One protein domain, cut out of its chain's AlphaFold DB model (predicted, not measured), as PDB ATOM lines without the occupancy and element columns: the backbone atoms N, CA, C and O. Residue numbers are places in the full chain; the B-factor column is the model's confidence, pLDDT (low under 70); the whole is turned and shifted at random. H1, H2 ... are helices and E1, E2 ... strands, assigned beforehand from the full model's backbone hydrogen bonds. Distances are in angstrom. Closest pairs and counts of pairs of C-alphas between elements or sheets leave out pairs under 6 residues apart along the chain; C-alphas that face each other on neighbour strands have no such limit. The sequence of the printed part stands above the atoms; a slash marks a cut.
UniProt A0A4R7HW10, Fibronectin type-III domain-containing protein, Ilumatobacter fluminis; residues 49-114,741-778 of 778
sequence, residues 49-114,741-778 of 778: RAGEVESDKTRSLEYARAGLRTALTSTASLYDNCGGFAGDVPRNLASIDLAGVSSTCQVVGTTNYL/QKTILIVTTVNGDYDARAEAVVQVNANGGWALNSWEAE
ATOM      1  N   ARG A  49     -28.447 -71.943 -15.905       82.19
ATOM      2  CA  ARG A  49     -28.630 -71.808 -14.451       82.19
ATOM      3  C   ARG A  49     -27.804 -70.671 -13.861       82.19
ATOM      4  O   ARG A  49     -28.298 -69.957 -13.003       82.19
ATOM      5  N   ALA A  50     -26.559 -70.500 -14.307       79.75
ATOM      6  CA  ALA A  50     -25.720 -69.391 -13.865       79.75
ATOM      7  C   ALA A  50     -26.309 -68.034 -14.288       79.75
ATOM      8  O   ALA A  50     -26.328 -67.111 -13.482       79.75
ATOM      9  N   GLY A  51     -26.853 -67.942 -15.506       80.25
ATOM     10  CA  GLY A  51     -27.516 -66.738 -16.008       80.25
ATOM     11  C   GLY A  51     -28.824 -66.414 -15.281       80.25
ATOM     12  O   GLY A  51     -29.078 -65.249 -14.999       80.25
ATOM     13  N   GLU A  52     -29.627 -67.422 -14.921       82.75
ATOM     14  CA  GLU A  52     -30.818 -67.227 -14.076       82.75
ATOM     15  C   GLU A  52     -30.428 -66.689 -12.691       82.75
ATOM     16  O   GLU A  52     -30.994 -65.697 -12.245       82.75
ATOM     17  N   VAL A  53     -29.392 -67.259 -12.060       84.06
ATOM     18  CA  VAL A  53     -28.875 -66.800 -10.756       84.06
ATOM     19  C   VAL A  53     -28.394 -65.348 -10.820       84.06
ATOM     20  O   VAL A  53     -28.694 -64.558  -9.930       84.06
ATOM     21  N   GLU A  54     -27.638 -64.979 -11.854       81.81
ATOM     22  CA  GLU A  54     -27.126 -63.613 -12.021       81.81
ATOM     23  C   GLU A  54     -28.250 -62.610 -12.331       81.81
ATOM     24  O   GLU A  54     -28.274 -61.509 -11.772       81.81
ATOM     25  N   SER A  55     -29.231 -63.012 -13.145       83.69
ATOM     26  CA  SER A  55     -30.414 -62.202 -13.450       83.69
ATOM     27  C   SER A  55     -31.283 -61.978 -12.215       83.69
ATOM     28  O   SER A  55     -31.764 -60.865 -12.006       83.69
ATOM     29  N   ASP A  56     -31.503 -63.009 -11.402       84.12
ATOM     30  CA  ASP A  56     -32.319 -62.900 -10.195       84.12
ATOM     31  C   ASP A  56     -31.617 -62.065  -9.115       84.12
ATOM     32  O   ASP A  56     -32.273 -61.233  -8.492       84.12
ATOM     33  N   LYS A  57     -30.289 -62.188  -8.958       84.38
ATOM     34  CA  LYS A  57     -29.494 -61.295  -8.093       84.38
ATOM     35  C   LYS A  57     -29.596 -59.836  -8.523       84.38
ATOM     36  O   LYS A  57     -29.893 -58.974  -7.701       84.38
ATOM     37  N   THR A  58     -29.406 -59.566  -9.816       84.94
ATOM     38  CA  THR A  58     -29.536 -58.209 -10.373       84.94
ATOM     39  C   THR A  58     -30.943 -57.659 -10.140       84.94
ATOM     40  O   THR A  58     -31.104 -56.503  -9.760       84.94
ATOM     41  N   ARG A  59     -31.975 -58.497 -10.298       86.19
ATOM     42  CA  ARG A  59     -33.363 -58.108 -10.033       86.19
ATOM     43  C   ARG A  59     -33.605 -57.790  -8.554       86.19
ATOM     44  O   ARG A  59     -34.237 -56.776  -8.273       86.19
ATOM     45  N   SER A  60     -33.114 -58.612  -7.622       85.56
ATOM     46  CA  SER A  60     -33.221 -58.337  -6.179       85.56
ATOM     47  C   SER A  60     -32.521 -57.029  -5.796       85.56
ATOM     48  O   SER A  60     -33.092 -56.238  -5.049       85.56
ATOM     49  N   LEU A  61     -31.337 -56.759  -6.356       85.94
ATOM     50  CA  LEU A  61     -30.604 -55.511  -6.124       85.94
ATOM     51  C   LEU A  61     -31.374 -54.287  -6.642       85.94
ATOM     52  O   LEU A  61     -31.483 -53.278  -5.947       85.94
ATOM     53  N   GLU A  62     -31.969 -54.380  -7.834       84.19
ATOM     54  CA  GLU A  62     -32.811 -53.305  -8.370       84.19
ATOM     55  C   GLU A  62     -34.091 -53.094  -7.551       84.19
ATOM     56  O   GLU A  62     -34.517 -51.954  -7.374       84.19
ATOM     57  N   TYR A  63     -34.678 -54.147  -6.972       85.81
ATOM     58  CA  TYR A  63     -35.786 -53.992  -6.026       85.81
ATOM     59  C   TYR A  63     -35.362 -53.310  -4.722       85.81
ATOM     60  O   TYR A  63     -36.106 -52.464  -4.225       85.81
ATOM     61  N   ALA A  64     -34.167 -53.612  -4.200       85.69
ATOM     62  CA  ALA A  64     -33.627 -52.934  -3.021       85.69
ATOM     63  C   ALA A  64     -33.427 -51.436  -3.296       85.69
ATOM     64  O   ALA A  64     -33.882 -50.589  -2.526       85.69
ATOM     65  N   ARG A  65     -32.832 -51.098  -4.450       83.88
ATOM     66  CA  ARG A  65     -32.658 -49.712  -4.909       83.88
ATOM     67  C   ARG A  65     -33.991 -49.004  -5.124       83.88
ATOM     68  O   ARG A  65     -34.132 -47.854  -4.724       83.88
ATOM     69  N   ALA A  66     -34.970 -49.668  -5.733       80.69
ATOM     70  CA  ALA A  66     -36.294 -49.096  -5.961       80.69
ATOM     71  C   ALA A  66     -37.019 -48.786  -4.643       80.69
ATOM     72  O   ALA A  66     -37.555 -47.690  -4.499       80.69
ATOM     73  N   GLY A  67     -36.983 -49.705  -3.669       83.31
ATOM     74  CA  GLY A  67     -37.555 -49.464  -2.343       83.31
ATOM     75  C   GLY A  67     -36.904 -48.273  -1.638       83.31
ATOM     76  O   GLY A  67     -37.608 -47.437  -1.075       83.31
ATOM     77  N   LEU A  68     -35.581 -48.133  -1.763       84.38
ATOM     78  CA  LEU A  68     -34.841 -46.990  -1.229       84.38
ATOM     79  C   LEU A  68     -35.205 -45.670  -1.934       84.38
ATOM     80  O   LEU A  68     -35.511 -44.694  -1.258       84.38
ATOM     81  N   ARG A  69     -35.272 -45.642  -3.277       80.25
ATOM     82  CA  ARG A  69     -35.724 -44.456  -4.039       80.25
ATOM     83  C   ARG A  69     -37.102 -44.005  -3.586       80.25
ATOM     84  O   ARG A  69     -37.333 -42.823  -3.388       80.25
ATOM     85  N   THR A  70     -38.026 -44.942  -3.409       81.69
ATOM     86  CA  THR A  70     -39.376 -44.597  -2.979       81.69
ATOM     87  C   THR A  70     -39.428 -44.153  -1.518       81.69
ATOM     88  O   THR A  70     -40.188 -43.241  -1.211       81.69
ATOM     89  N   ALA A  71     -38.600 -44.706  -0.627       80.19
ATOM     90  CA  ALA A  71     -38.467 -44.182   0.734       80.19
ATOM     91  C   ALA A  71     -38.076 -42.691   0.741       80.19
ATOM     92  O   ALA A  71     -38.596 -41.938   1.557       80.19
ATOM     93  N   LEU A  72     -37.247 -42.260  -0.213       78.00
ATOM     94  CA  LEU A  72     -36.803 -40.870  -0.379       78.00
ATOM     95  C   LEU A  72     -37.836 -39.940  -1.038       78.00
ATOM     96  O   LEU A  72     -37.644 -38.734  -1.038       78.00
ATOM     97  N   THR A  73     -38.951 -40.452  -1.572       74.56
ATOM     98  CA  THR A  73     -39.939 -39.602  -2.275       74.56
ATOM     99  C   THR A  73     -40.765 -38.692  -1.360       74.56
ATOM    100  O   THR A  73     -41.438 -37.792  -1.852       74.56
ATOM    101  N   SER A  74     -40.760 -38.913  -0.041       68.88
ATOM    102  CA  SER A  74     -41.484 -38.063   0.914       68.88
ATOM    103  C   SER A  74     -40.625 -37.760   2.134       68.88
ATOM    104  O   SER A  74     -40.719 -38.402   3.180       68.88
ATOM    105  N   THR A  75     -39.775 -36.755   1.989       70.00
ATOM    106  CA  THR A  75     -38.747 -36.384   2.966       70.00
ATOM    107  C   THR A  75     -39.324 -35.724   4.206       70.00
ATOM    108  O   THR A  75     -38.962 -36.113   5.309       70.00
ATOM    109  N   ALA A  76     -40.345 -34.877   4.068       66.12
ATOM    110  CA  ALA A  76     -41.107 -34.381   5.219       66.12
ATOM    111  C   ALA A  76     -41.689 -35.538   6.064       66.12
ATOM    112  O   ALA A  76     -41.583 -35.552   7.290       66.12
ATOM    113  N   SER A  77     -42.208 -36.586   5.409       73.12
ATOM    114  CA  SER A  77     -42.687 -37.779   6.115       73.12
ATOM    115  C   SER A  77     -41.548 -38.572   6.759       73.12
ATOM    116  O   SER A  77     -41.769 -39.183   7.803       73.12
ATOM    117  N   LEU A  78     -40.348 -38.603   6.170       78.31
ATOM    118  CA  LEU A  78     -39.175 -39.218   6.800       78.31
ATOM    119  C   LEU A  78     -38.804 -38.479   8.088       78.31
ATOM    120  O   LEU A  78     -38.612 -39.134   9.111       78.31
ATOM    121  N   TYR A  79     -38.783 -37.144   8.068       75.69
ATOM    122  CA  TYR A  79     -38.492 -36.330   9.249       75.69
ATOM    123  C   TYR A  79     -39.446 -36.637  10.414       75.69
ATOM    124  O   TYR A  79     -39.001 -36.869  11.543       75.69
ATOM    125  N   ASP A  80     -40.750 -36.702  10.136       78.19
ATOM    126  CA  ASP A  80     -41.781 -36.923  11.155       78.19
ATOM    127  C   ASP A  80     -41.857 -38.380  11.638       78.19
ATOM    128  O   ASP A  80     -42.089 -38.646  12.822       78.19
ATOM    129  N   ASN A  81     -41.679 -39.350  10.736       79.62
ATOM    130  CA  ASN A  81     -41.924 -40.763  11.041       79.62
ATOM    131  C   ASN A  81     -40.679 -41.511  11.534       79.62
ATOM    132  O   ASN A  81     -40.810 -42.489  12.284       79.62
ATOM    133  N   CYS A  82     -39.479 -41.068  11.159       78.81
ATOM    134  CA  CYS A  82     -38.224 -41.665  11.601       78.81
ATOM    135  C   CYS A  82     -37.805 -41.092  12.955       78.81
ATOM    136  O   CYS A  82     -36.918 -40.260  13.015       78.81
ATOM    137  N   GLY A  83     -38.439 -41.557  14.039       66.00
ATOM    138  CA  GLY A  83     -37.963 -41.382  15.422       66.00
ATOM    139  C   GLY A  83     -37.822 -39.935  15.923       66.00
ATOM    140  O   GLY A  83     -37.958 -38.962  15.185       66.00
ATOM    141  N   GLY A  84     -37.598 -39.781  17.228       61.75
ATOM    142  CA  GLY A  84     -37.430 -38.466  17.856       61.75
ATOM    143  C   GLY A  84     -35.966 -38.054  17.990       61.75
ATOM    144  O   GLY A  84     -35.661 -36.876  17.834       61.75
ATOM    145  N   PHE A  85     -35.072 -39.014  18.264       57.72
ATOM    146  CA  PHE A  85     -33.691 -38.737  18.671       57.72
ATOM    147  C   PHE A  85     -32.685 -39.750  18.109       57.72
ATOM    148  O   PHE A  85     -33.031 -40.896  17.810       57.72
ATOM    149  N   ALA A  86     -31.418 -39.331  18.008       55.62
ATOM    150  CA  ALA A  86     -30.311 -40.195  17.608       55.62
ATOM    151  C   ALA A  86     -30.187 -41.420  18.536       55.62
ATOM    152  O   ALA A  86     -30.169 -41.291  19.762       55.62
ATOM    153  N   GLY A  87     -30.106 -42.620  17.948       59.28
ATOM    154  CA  GLY A  87     -30.025 -43.888  18.688       59.28
ATOM    155  C   GLY A  87     -31.369 -44.571  18.975       59.28
ATOM    156  O   GLY A  87     -31.384 -45.625  19.618       59.28
ATOM    157  N   ASP A  88     -32.484 -44.029  18.476       70.12
ATOM    158  CA  ASP A  88     -33.781 -44.713  18.479       70.12
ATOM    159  C   ASP A  88     -33.735 -46.039  17.689       70.12
ATOM    160  O   ASP A  88     -32.921 -46.240  16.785       70.12
ATOM    161  N   VAL A  89     -34.633 -46.970  18.033       76.25
ATOM    162  CA  VAL A  89     -34.782 -48.261  17.336       76.25
ATOM    163  C   VAL A  89     -35.239 -48.019  15.887       76.25
ATOM    164  O   VAL A  89     -36.150 -47.206  15.695       76.25
ATOM    165  N   PRO A  90     -34.690 -48.742  14.882       82.75
ATOM    166  CA  PRO A  90     -35.146 -48.646  13.498       82.75
ATOM    167  C   PRO A  90     -36.668 -48.776  13.382       82.75
ATOM    168  O   PRO A  90     -37.271 -49.709  13.921       82.75
ATOM    169  N   ARG A  91     -37.299 -47.835  12.678       84.69
ATOM    170  CA  ARG A  91     -38.738 -47.830  12.404       84.69
ATOM    171  C   ARG A  91     -39.003 -48.303  10.990       84.69
ATOM    172  O   ARG A  91     -38.308 -47.912  10.060       84.69
ATOM    173  N   ASN A  92     -40.036 -49.121  10.825       84.44
ATOM    174  CA  ASN A  92     -40.484 -49.530   9.500       84.44
ATOM    175  C   ASN A  92     -41.114 -48.334   8.787       84.44
ATOM    176  O   ASN A  92     -42.030 -47.705   9.324       84.44
ATOM    177  N   LEU A  93     -40.648 -48.058   7.575       82.06
ATOM    178  CA  LEU A  93     -41.327 -47.155   6.659       82.06
ATOM    179  C   LEU A  93     -42.552 -47.865   6.079       82.06
ATOM    180  O   LEU A  93     -42.603 -49.098   6.032       82.06
ATOM    181  N   ALA A  94     -43.564 -47.096   5.673       69.31
ATOM    182  CA  ALA A  94     -44.746 -47.669   5.041       69.31
ATOM    183  C   ALA A  94     -44.303 -48.495   3.823       69.31
ATOM    184  O   ALA A  94     -43.670 -47.964   2.912       69.31
ATOM    185  N   SER A  95     -44.576 -49.805   3.841       58.62
ATOM    186  CA  SER A  95     -44.107 -50.680   2.770       58.62
ATOM    187  C   SER A  95     -44.793 -50.294   1.470       58.62
ATOM    188  O   SER A  95     -46.024 -50.233   1.399       58.62
ATOM    189  N   ILE A  96     -44.005 -50.118   0.421       60.56
ATOM    190  CA  ILE A  96     -44.524 -50.195  -0.941       60.56
ATOM    191  C   ILE A  96     -45.023 -51.622  -1.131       60.56
ATOM    192  O   ILE A  96     -44.426 -52.557  -0.598       60.56
ATOM    193  N   ASP A  97     -46.104 -51.799  -1.885       66.31
ATOM    194  CA  ASP A  97     -46.700 -53.103  -2.207       66.31
ATOM    195  C   ASP A  97     -45.809 -53.919  -3.183       66.31
ATOM    196  O   ASP A  97     -46.255 -54.473  -4.187       66.31
ATOM    197  N   LEU A  98     -44.499 -53.932  -2.926       71.44
ATOM    198  CA  LEU A  98     -43.481 -54.748  -3.564       71.44
ATOM    199  C   LEU A  98     -43.209 -55.934  -2.639       71.44
ATOM    200  O   LEU A  98     -42.638 -55.799  -1.556       71.44
ATOM    201  N   ALA A  99     -43.648 -57.118  -3.065       74.31
ATOM    202  CA  ALA A  99     -43.504 -58.337  -2.283       74.31
ATOM    203  C   ALA A  99     -42.032 -58.597  -1.913       74.31
ATOM    204  O   ALA A  99     -41.168 -58.667  -2.784       74.31
ATOM    205  N   GLY A 100     -41.767 -58.768  -0.615       79.12
ATOM    206  CA  GLY A 100     -40.438 -59.082  -0.088       79.12
ATOM    207  C   GLY A 100     -39.535 -57.875   0.173       79.12
ATOM    208  O   GLY A 100     -38.458 -58.074   0.721       79.12
ATOM    209  N   VAL A 101     -39.951 -56.647  -0.151       87.12
ATOM    210  CA  VAL A 101     -39.170 -55.427   0.122       87.12
ATOM    211  C   VAL A 101     -39.581 -54.827   1.468       87.12
ATOM    212  O   VAL A 101     -40.763 -54.596   1.720       87.12
ATOM    213  N   SER A 102     -38.609 -54.562   2.339       88.75
ATOM    214  CA  SER A 102     -38.809 -53.912   3.635       88.75
ATOM    215  C   SER A 102     -37.812 -52.777   3.807       88.75
ATOM    216  O   SER A 102     -36.605 -53.016   3.796       88.75
ATOM    217  N   SER A 103     -38.316 -51.564   4.024       89.06
ATOM    218  CA  SER A 103     -37.501 -50.378   4.293       89.06
ATOM    219  C   SER A 103     -37.664 -49.943   5.745       89.06
ATOM    220  O   SER A 103     -38.777 -49.836   6.263       89.06
ATOM    221  N   THR A 104     -36.545 -49.682   6.404       89.94
ATOM    222  CA  THR A 104     -36.486 -49.153   7.766       89.94
ATOM    223  C   THR A 104     -35.689 -47.868   7.787       89.94
ATOM    224  O   THR A 104     -34.762 -47.722   6.996       89.94
ATOM    225  N   CYS A 105     -36.003 -46.976   8.715       89.25
ATOM    226  CA  CYS A 105     -35.216 -45.784   8.964       89.25
ATOM    227  C   CYS A 105     -34.828 -45.650  10.436       89.25
ATOM    228  O   CYS A 105     -35.568 -46.062  11.333       89.25
ATOM    229  N   GLN A 106     -33.670 -45.053  10.680       88.00
ATOM    230  CA  GLN A 106     -33.125 -44.809  12.007       88.00
ATOM    231  C   GLN A 106     -32.444 -43.444  12.047       88.00
ATOM    232  O   GLN A 106     -31.627 -43.147  11.185       88.00
ATOM    233  N   VAL A 107     -32.729 -42.636  13.069       84.44
ATOM    234  CA  VAL A 107     -31.993 -41.385  13.296       84.44
ATOM    235  C   VAL A 107     -30.612 -41.721  13.846       84.44
ATOM    236  O   VAL A 107     -30.487 -42.327  14.915       84.44
ATOM    237  N   VAL A 108     -29.582 -41.333  13.105       83.25
ATOM    238  CA  VAL A 108     -28.171 -41.492  13.475       83.25
ATOM    239  C   VAL A 108     -27.564 -40.188  13.994       83.25
ATOM    240  O   VAL A 108     -26.624 -40.240  14.779       83.25
ATOM    241  N   GLY A 109     -28.152 -39.039  13.648       75.62
ATOM    242  CA  GLY A 109     -27.756 -37.719  14.138       75.62
ATOM    243  C   GLY A 109     -28.937 -36.752  14.168       75.62
ATOM    244  O   GLY A 109     -29.903 -36.919  13.427       75.62
ATOM    245  N   THR A 110     -28.886 -35.754  15.046       66.75
ATOM    246  CA  THR A 110     -29.861 -34.657  15.082       66.75
ATOM    247  C   THR A 110     -29.125 -33.349  15.304       66.75
ATOM    248  O   THR A 110     -28.477 -33.194  16.341       66.75
ATOM    249  N   THR A 111     -29.293 -32.414  14.384       63.50
ATOM    250  CA  THR A 111     -28.888 -31.019  14.530       63.50
ATOM    251  C   THR A 111     -30.140 -30.245  14.919       63.50
ATOM    252  O   THR A 111     -31.084 -30.110  14.140       63.50
ATOM    253  N   ASN A 112     -30.220 -29.834  16.184       55.75
ATOM    254  CA  ASN A 112     -31.377 -29.083  16.666       55.75
ATOM    255  C   ASN A 112     -31.315 -27.627  16.177       55.75
ATOM    256  O   ASN A 112     -30.280 -27.206  15.668       55.75
ATOM    257  N   TYR A 113     -32.401 -26.865  16.372       55.09
ATOM    258  CA  TYR A 113     -32.350 -25.402  16.294       55.09
ATOM    259  C   TYR A 113     -31.088 -24.920  17.003       55.09
ATOM    260  O   TYR A 113     -30.809 -25.401  18.112       55.09
ATOM    261  N   LEU A 114     -30.383 -23.952  16.413       49.66
ATOM    262  CA  LEU A 114     -29.480 -23.142  17.217       49.66
ATOM    263  C   LEU A 114     -30.354 -22.583  18.333       49.66
ATOM    264  O   LEU A 114     -31.377 -21.945  18.073       49.66
ATOM    265  N   GLN A 741     -32.446 -30.302  11.689       71.62
ATOM    266  CA  GLN A 741     -32.062 -31.362  10.761       71.62
ATOM    267  C   GLN A 741     -31.878 -32.703  11.491       71.62
ATOM    268  O   GLN A 741     -31.397 -32.778  12.620       71.62
ATOM    269  N   LYS A 742     -32.276 -33.801  10.853       78.56
ATOM    270  CA  LYS A 742     -32.057 -35.179  11.297       78.56
ATOM    271  C   LYS A 742     -31.218 -35.907  10.260       78.56
ATOM    272  O   LYS A 742     -31.628 -36.002   9.113       78.56
ATOM    273  N   THR A 743     -30.117 -36.512  10.675       81.56
ATOM    274  CA  THR A 743     -29.404 -37.500   9.864       81.56
ATOM    275  C   THR A 743     -30.049 -38.861  10.090       81.56
ATOM    276  O   THR A 743     -30.119 -39.360  11.216       81.56
ATOM    277  N   ILE A 744     -30.549 -39.465   9.020       85.44
ATOM    278  CA  ILE A 744     -31.355 -40.678   8.992       85.44
ATOM    279  C   ILE A 744     -30.631 -41.724   8.143       85.44
ATOM    280  O   ILE A 744     -30.370 -41.517   6.964       85.44
ATOM    281  N   LEU A 745     -30.352 -42.885   8.728       87.62
ATOM    282  CA  LEU A 745     -29.959 -44.083   7.999       87.62
ATOM    283  C   LEU A 745     -31.219 -44.805   7.521       87.62
ATOM    284  O   LEU A 745     -32.047 -45.221   8.337       87.62
ATOM    285  N   ILE A 746     -31.358 -44.984   6.212       89.00
ATOM    286  CA  ILE A 746     -32.413 -45.774   5.585       89.00
ATOM    287  C   ILE A 746     -31.803 -47.080   5.094       89.00
ATOM    288  O   ILE A 746     -30.871 -47.079   4.298       89.00
ATOM    289  N   VAL A 747     -32.361 -48.204   5.535       90.62
ATOM    290  CA  VAL A 747     -31.960 -49.542   5.094       90.62
ATOM    291  C   VAL A 747     -33.149 -50.205   4.424       90.62
ATOM    292  O   VAL A 747     -34.187 -50.415   5.052       90.62
ATOM    293  N   THR A 748     -32.999 -50.555   3.152       90.06
ATOM    294  CA  THR A 748     -33.958 -51.368   2.404       90.06
ATOM    295  C   THR A 748     -33.395 -52.767   2.221       90.06
ATOM    296  O   THR A 748     -32.289 -52.944   1.723       90.06
ATOM    297  N   THR A 749     -34.167 -53.773   2.611       91.44
ATOM    298  CA  THR A 749     -33.829 -55.189   2.445       91.44
ATOM    299  C   THR A 749     -34.867 -55.864   1.567       91.44
ATOM    300  O   THR A 749     -36.064 -55.591   1.681       91.44
ATOM    301  N   VAL A 750     -34.414 -56.749   0.690       91.19
ATOM    302  CA  VAL A 750     -35.275 -57.624  -0.103       91.19
ATOM    303  C   VAL A 750     -35.074 -59.037   0.406       91.19
ATOM    304  O   VAL A 750     -33.975 -59.562   0.295       91.19
ATOM    305  N   ASN A 751     -36.121 -59.638   0.964       84.31
ATOM    306  CA  ASN A 751     -36.125 -61.029   1.405       84.31
ATOM    307  C   ASN A 751     -36.870 -61.867   0.358       84.31
ATOM    308  O   ASN A 751     -38.094 -61.757   0.217       84.31
ATOM    309  N   GLY A 752     -36.133 -62.684  -0.393       80.62
ATOM    310  CA  GLY A 752     -36.650 -63.469  -1.517       80.62
ATOM    311  C   GLY A 752     -35.779 -64.688  -1.830       80.62
ATOM    312  O   GLY A 752     -35.172 -65.264  -0.935       80.62
ATOM    313  N   ASP A 753     -35.710 -65.089  -3.105       80.12
ATOM    314  CA  ASP A 753     -34.797 -66.163  -3.545       80.12
ATOM    315  C   ASP A 753     -33.313 -65.755  -3.428       80.12
ATOM    316  O   ASP A 753     -32.438 -66.610  -3.280       80.12
ATOM    317  N   TYR A 754     -33.047 -64.445  -3.462       84.94
ATOM    318  CA  TYR A 754     -31.763 -63.826  -3.147       84.94
ATOM    319  C   TYR A 754     -32.004 -62.603  -2.277       84.94
ATOM    320  O   TYR A 754     -32.835 -61.758  -2.633       84.94
ATOM    321  N   ASP A 755     -31.246 -62.514  -1.189       87.81
ATOM    322  CA  ASP A 755     -31.251 -61.353  -0.312       87.81
ATOM    323  C   ASP A 755     -30.421 -60.234  -0.948       87.81
ATOM    324  O   ASP A 755     -29.335 -60.486  -1.475       87.81
ATOM    325  N   ALA A 756     -30.951 -59.014  -0.920       89.00
ATOM    326  CA  ALA A 756     -30.252 -57.807  -1.352       89.00
ATOM    327  C   ALA A 756     -30.502 -56.683  -0.346       89.00
ATOM    328  O   ALA A 756     -31.580 -56.617   0.264       89.00
ATOM    329  N   ARG A 757     -29.523 -55.797  -0.181       91.12
ATOM    330  CA  ARG A 757     -29.567 -54.699   0.784       91.12
ATOM    331  C   ARG A 757     -29.144 -53.399   0.116       91.12
ATOM    332  O   ARG A 757     -28.191 -53.364  -0.647       91.12
ATOM    333  N   ALA A 758     -29.866 -52.324   0.395       87.69
ATOM    334  CA  ALA A 758     -29.490 -50.975   0.001       87.69
ATOM    335  C   ALA A 758     -29.547 -50.058   1.221       87.69
ATOM    336  O   ALA A 758     -30.508 -50.113   1.991       87.69
ATOM    337  N   GLU A 759     -28.528 -49.230   1.393       89.25
ATOM    338  CA  GLU A 759     -28.365 -48.316   2.517       89.25
ATOM    339  C   GLU A 759     -28.169 -46.894   2.005       89.25
ATOM    340  O   GLU A 759     -27.440 -46.676   1.040       89.25
ATOM    341  N   ALA A 760     -28.810 -45.930   2.660       82.25
ATOM    342  CA  ALA A 760     -28.550 -44.516   2.446       82.25
ATOM    343  C   ALA A 760     -28.457 -43.771   3.771       82.25
ATOM    344  O   ALA A 760     -29.299 -43.972   4.648       82.25
ATOM    345  N   VAL A 761     -27.484 -42.874   3.892       81.56
ATOM    346  CA  VAL A 761     -27.446 -41.878   4.967       81.56
ATOM    347  C   VAL A 761     -27.956 -40.567   4.397       81.56
ATOM    348  O   VAL A 761     -27.449 -40.101   3.381       81.56
ATOM    349  N   VAL A 762     -28.985 -40.010   5.027       78.31
ATOM    350  CA  VAL A 762     -29.764 -38.893   4.496       78.31
ATOM    351  C   VAL A 762     -29.935 -37.842   5.580       78.31
ATOM    352  O   VAL A 762     -30.422 -38.174   6.654       78.31
ATOM    353  N   GLN A 763     -29.598 -36.585   5.336       75.50
ATOM    354  CA  GLN A 763     -30.011 -35.495   6.219       75.50
ATOM    355  C   GLN A 763     -31.394 -35.009   5.805       75.50
ATOM    356  O   GLN A 763     -31.673 -34.881   4.624       75.50
ATOM    357  N   VAL A 764     -32.288 -34.758   6.751       73.81
ATOM    358  CA  VAL A 764     -33.642 -34.278   6.478       73.81
ATOM    359  C   VAL A 764     -33.975 -33.169   7.456       73.81
ATOM    360  O   VAL A 764     -33.835 -33.340   8.663       73.81
ATOM    361  N   ASN A 765     -34.455 -32.054   6.946       68.75
ATOM    362  CA  ASN A 765     -34.847 -30.883   7.704       68.75
ATOM    363  C   ASN A 765     -36.332 -30.941   8.076       68.75
ATOM    364  O   ASN A 765     -37.137 -31.581   7.395       68.75
ATOM    365  N   ALA A 766     -36.719 -30.221   9.128       65.94
ATOM    366  CA  ALA A 766     -38.124 -30.097   9.525       65.94
ATOM    367  C   ALA A 766     -38.987 -29.396   8.464       65.94
ATOM    368  O   ALA A 766     -40.181 -29.672   8.382       65.94
ATOM    369  N   ASN A 767     -38.397 -28.525   7.637       59.00
ATOM    370  CA  ASN A 767     -39.081 -27.913   6.493       59.00
ATOM    371  C   ASN A 767     -39.190 -28.848   5.270       59.00
ATOM    372  O   ASN A 767     -39.792 -28.481   4.268       59.00
ATOM    373  N   GLY A 768     -38.650 -30.071   5.343       61.47
ATOM    374  CA  GLY A 768     -38.722 -31.068   4.272       61.47
ATOM    375  C   GLY A 768     -37.545 -31.060   3.294       61.47
ATOM    376  O   GLY A 768     -37.449 -31.993   2.490       61.47
ATOM    377  N   GLY A 769     -36.623 -30.091   3.390       62.38
ATOM    378  CA  GLY A 769     -35.338 -30.141   2.682       62.38
ATOM    379  C   GLY A 769     -34.535 -31.380   3.089       62.38
ATOM    380  O   GLY A 769     -34.667 -31.861   4.214       62.38
ATOM    381  N   TRP A 770     -33.738 -31.952   2.188       68.81
ATOM    382  CA  TRP A 770     -32.989 -33.172   2.491       68.81
ATOM    383  C   TRP A 770     -31.732 -33.335   1.638       68.81
ATOM    384  O   TRP A 770     -31.683 -32.834   0.520       68.81
ATOM    385  N   ALA A 771     -30.757 -34.075   2.168       61.72
ATOM    386  CA  ALA A 771     -29.470 -34.408   1.572       61.72
ATOM    387  C   ALA A 771     -29.221 -35.902   1.563       61.72
ATOM    388  O   ALA A 771     -29.589 -36.583   2.512       61.72
ATOM    389  N   LEU A 772     -28.567 -36.408   0.520       66.81
ATOM    390  CA  LEU A 772     -28.081 -37.783   0.465       66.81
ATOM    391  C   LEU A 772     -26.563 -37.789   0.658       66.81
ATOM    392  O   LEU A 772     -25.821 -37.504  -0.275       66.81
ATOM    393  N   ASN A 773     -26.108 -38.184   1.843       64.69
ATOM    394  CA  ASN A 773     -24.686 -38.187   2.189       64.69
ATOM    395  C   ASN A 773     -23.987 -39.441   1.650       64.69
ATOM    396  O   ASN A 773     -22.821 -39.409   1.272       64.69
ATOM    397  N   SER A 774     -24.689 -40.577   1.611       69.56
ATOM    398  CA  SER A 774     -24.158 -41.811   1.024       69.56
ATOM    399  C   SER A 774     -25.260 -42.721   0.499       69.56
ATOM    400  O   SER A 774     -26.391 -42.692   0.988       69.56
ATOM    401  N   TRP A 775     -24.909 -43.548  -0.489       76.25
ATOM    402  CA  TRP A 775     -25.746 -44.621  -1.017       76.25
ATOM    403  C   TRP A 775     -24.891 -45.843  -1.338       76.25
ATOM    404  O   TRP A 775     -24.039 -45.800  -2.226       76.25
ATOM    405  N   GLU A 776     -25.197 -46.974  -0.708       78.38
ATOM    406  CA  GLU A 776     -24.582 -48.272  -0.990       78.38
ATOM    407  C   GLU A 776     -25.655 -49.327  -1.292       78.38
ATOM    408  O   GLU A 776     -26.775 -49.268  -0.789       78.38
ATOM    409  N   ALA A 777     -25.350 -50.288  -2.166       81.44
ATOM    410  CA  ALA A 777     -26.245 -51.410  -2.441       81.44
ATOM    411  C   ALA A 777     -25.437 -52.683  -2.721       81.44
ATOM    412  O   ALA A 777     -24.573 -52.670  -3.602       81.44
ATOM    413  N   GLU A 778     -25.748 -53.760  -1.999       80.81
ATOM    414  CA  GLU A 778     -25.050 -55.055  -2.004       80.81
ATOM    415  C   GLU A 778     -25.979 -56.266  -2.175       80.81
ATOM    416  O   GLU A 778     -27.144 -56.238  -1.697       80.81
TER     417      GLU A 778
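What this domain is: This is residues 49 to 114 and 741 to 778 of the 778 residues of the protein "Fibronectin type-III domain-containing protein" of Ilumatobacter fluminis (UniProt A0A4R7HW10). A twisted sheet of four antiparallel strands has its helices over one face: the long helix H1 runs along the strands, and the short helix H2 crosses them. A stretch without named elements, residues 82 to 100, leads from H2 to edge strand E1; Arg 49 of H1 and Leu 114 of the tail after E1 mark the far ends of the long axis. The printed part has 104 residues, with two named helices and then four named strands along the chain, H1 H2 E1 E2 E3 E4, and the sheet order is E1 - E2 - E3 - E4. The class is mixed, helices and strands; the whole is compact, with a radius of gyration of the C-alphas of 14.7 A and spans of 58 by 22 by 22 A.

How they stand to each other: H1, residues 49 to 71, is on the sheet of E1, residues 101 to 111, E2, residues 741 to 750, E3, residues 756 to 765, and E4, residues 770 to 777. Its height over the sheet is 4.9 A, and it lies over E2 and E3, along the strands at 15 degrees to E3 on the local plane. Its closest C-alphas to E3 are those of Leu 61 and Ala 756, 5.3 A apart. H2, residues 75 to 81, is on the same face at a height of 8.5 A, over E2 and across the strands at 88 degrees to E2 on the local plane; its closest C-alphas to E2 are those of Tyr 79 and Lys 742, 6.9 A apart. H1 and H2 are close but not clearly touching, with the C-alphas of Ala 71 and Leu 78 closest at 7.9 A, and about perpendicular at 83 degrees. In both helices every O i to N i+4 pair is within hydrogen-bond range. Residues 91 to 92 pair antiparallel with residues 104 to 105 of E1. E1 and E2 are antiparallel at 161 degrees, with N 104 and O 747 at 2.8 A. E2, E3 and E4 form a meander, each strand the antiparallel neighbour of the one before, through the hairpins E2 and E3, with N 746 and O 760 at 2.8 A, and E3 and E4, with N 763 and O 771 at 2.8 A. E4 bends by 61 degrees at residue 773. E1 and E4, the edge strands, are apart.

Where its parts are: H1 is 33.0 A long and begins with C-alpha 49 at (-28.630, -71.808, -14.451). H2 is 9.7 A long. E1 measures 30.2 A, from C-alpha 101 at (-39.170, -55.427, 0.122); E2 measures 28.6 A, E3 28.8 A and E4 20.1 A, ending with C-alpha 777 at (-26.245, -51.410, -2.441).

The domain as a whole: The two C-alphas farthest apart are those of Arg 49 and Leu 114, 58.1 A. Residues 115 to 740 are not printed, and C-alphas 114 and 741 are 10.8 A apart across the cut. The link from H2 to E1 is long. Mean pLDDT of the printed part is 77.4; residues 74, 76, 83 to 87, 94 to 97, 110 to 114 and 765 to 774 are under 70.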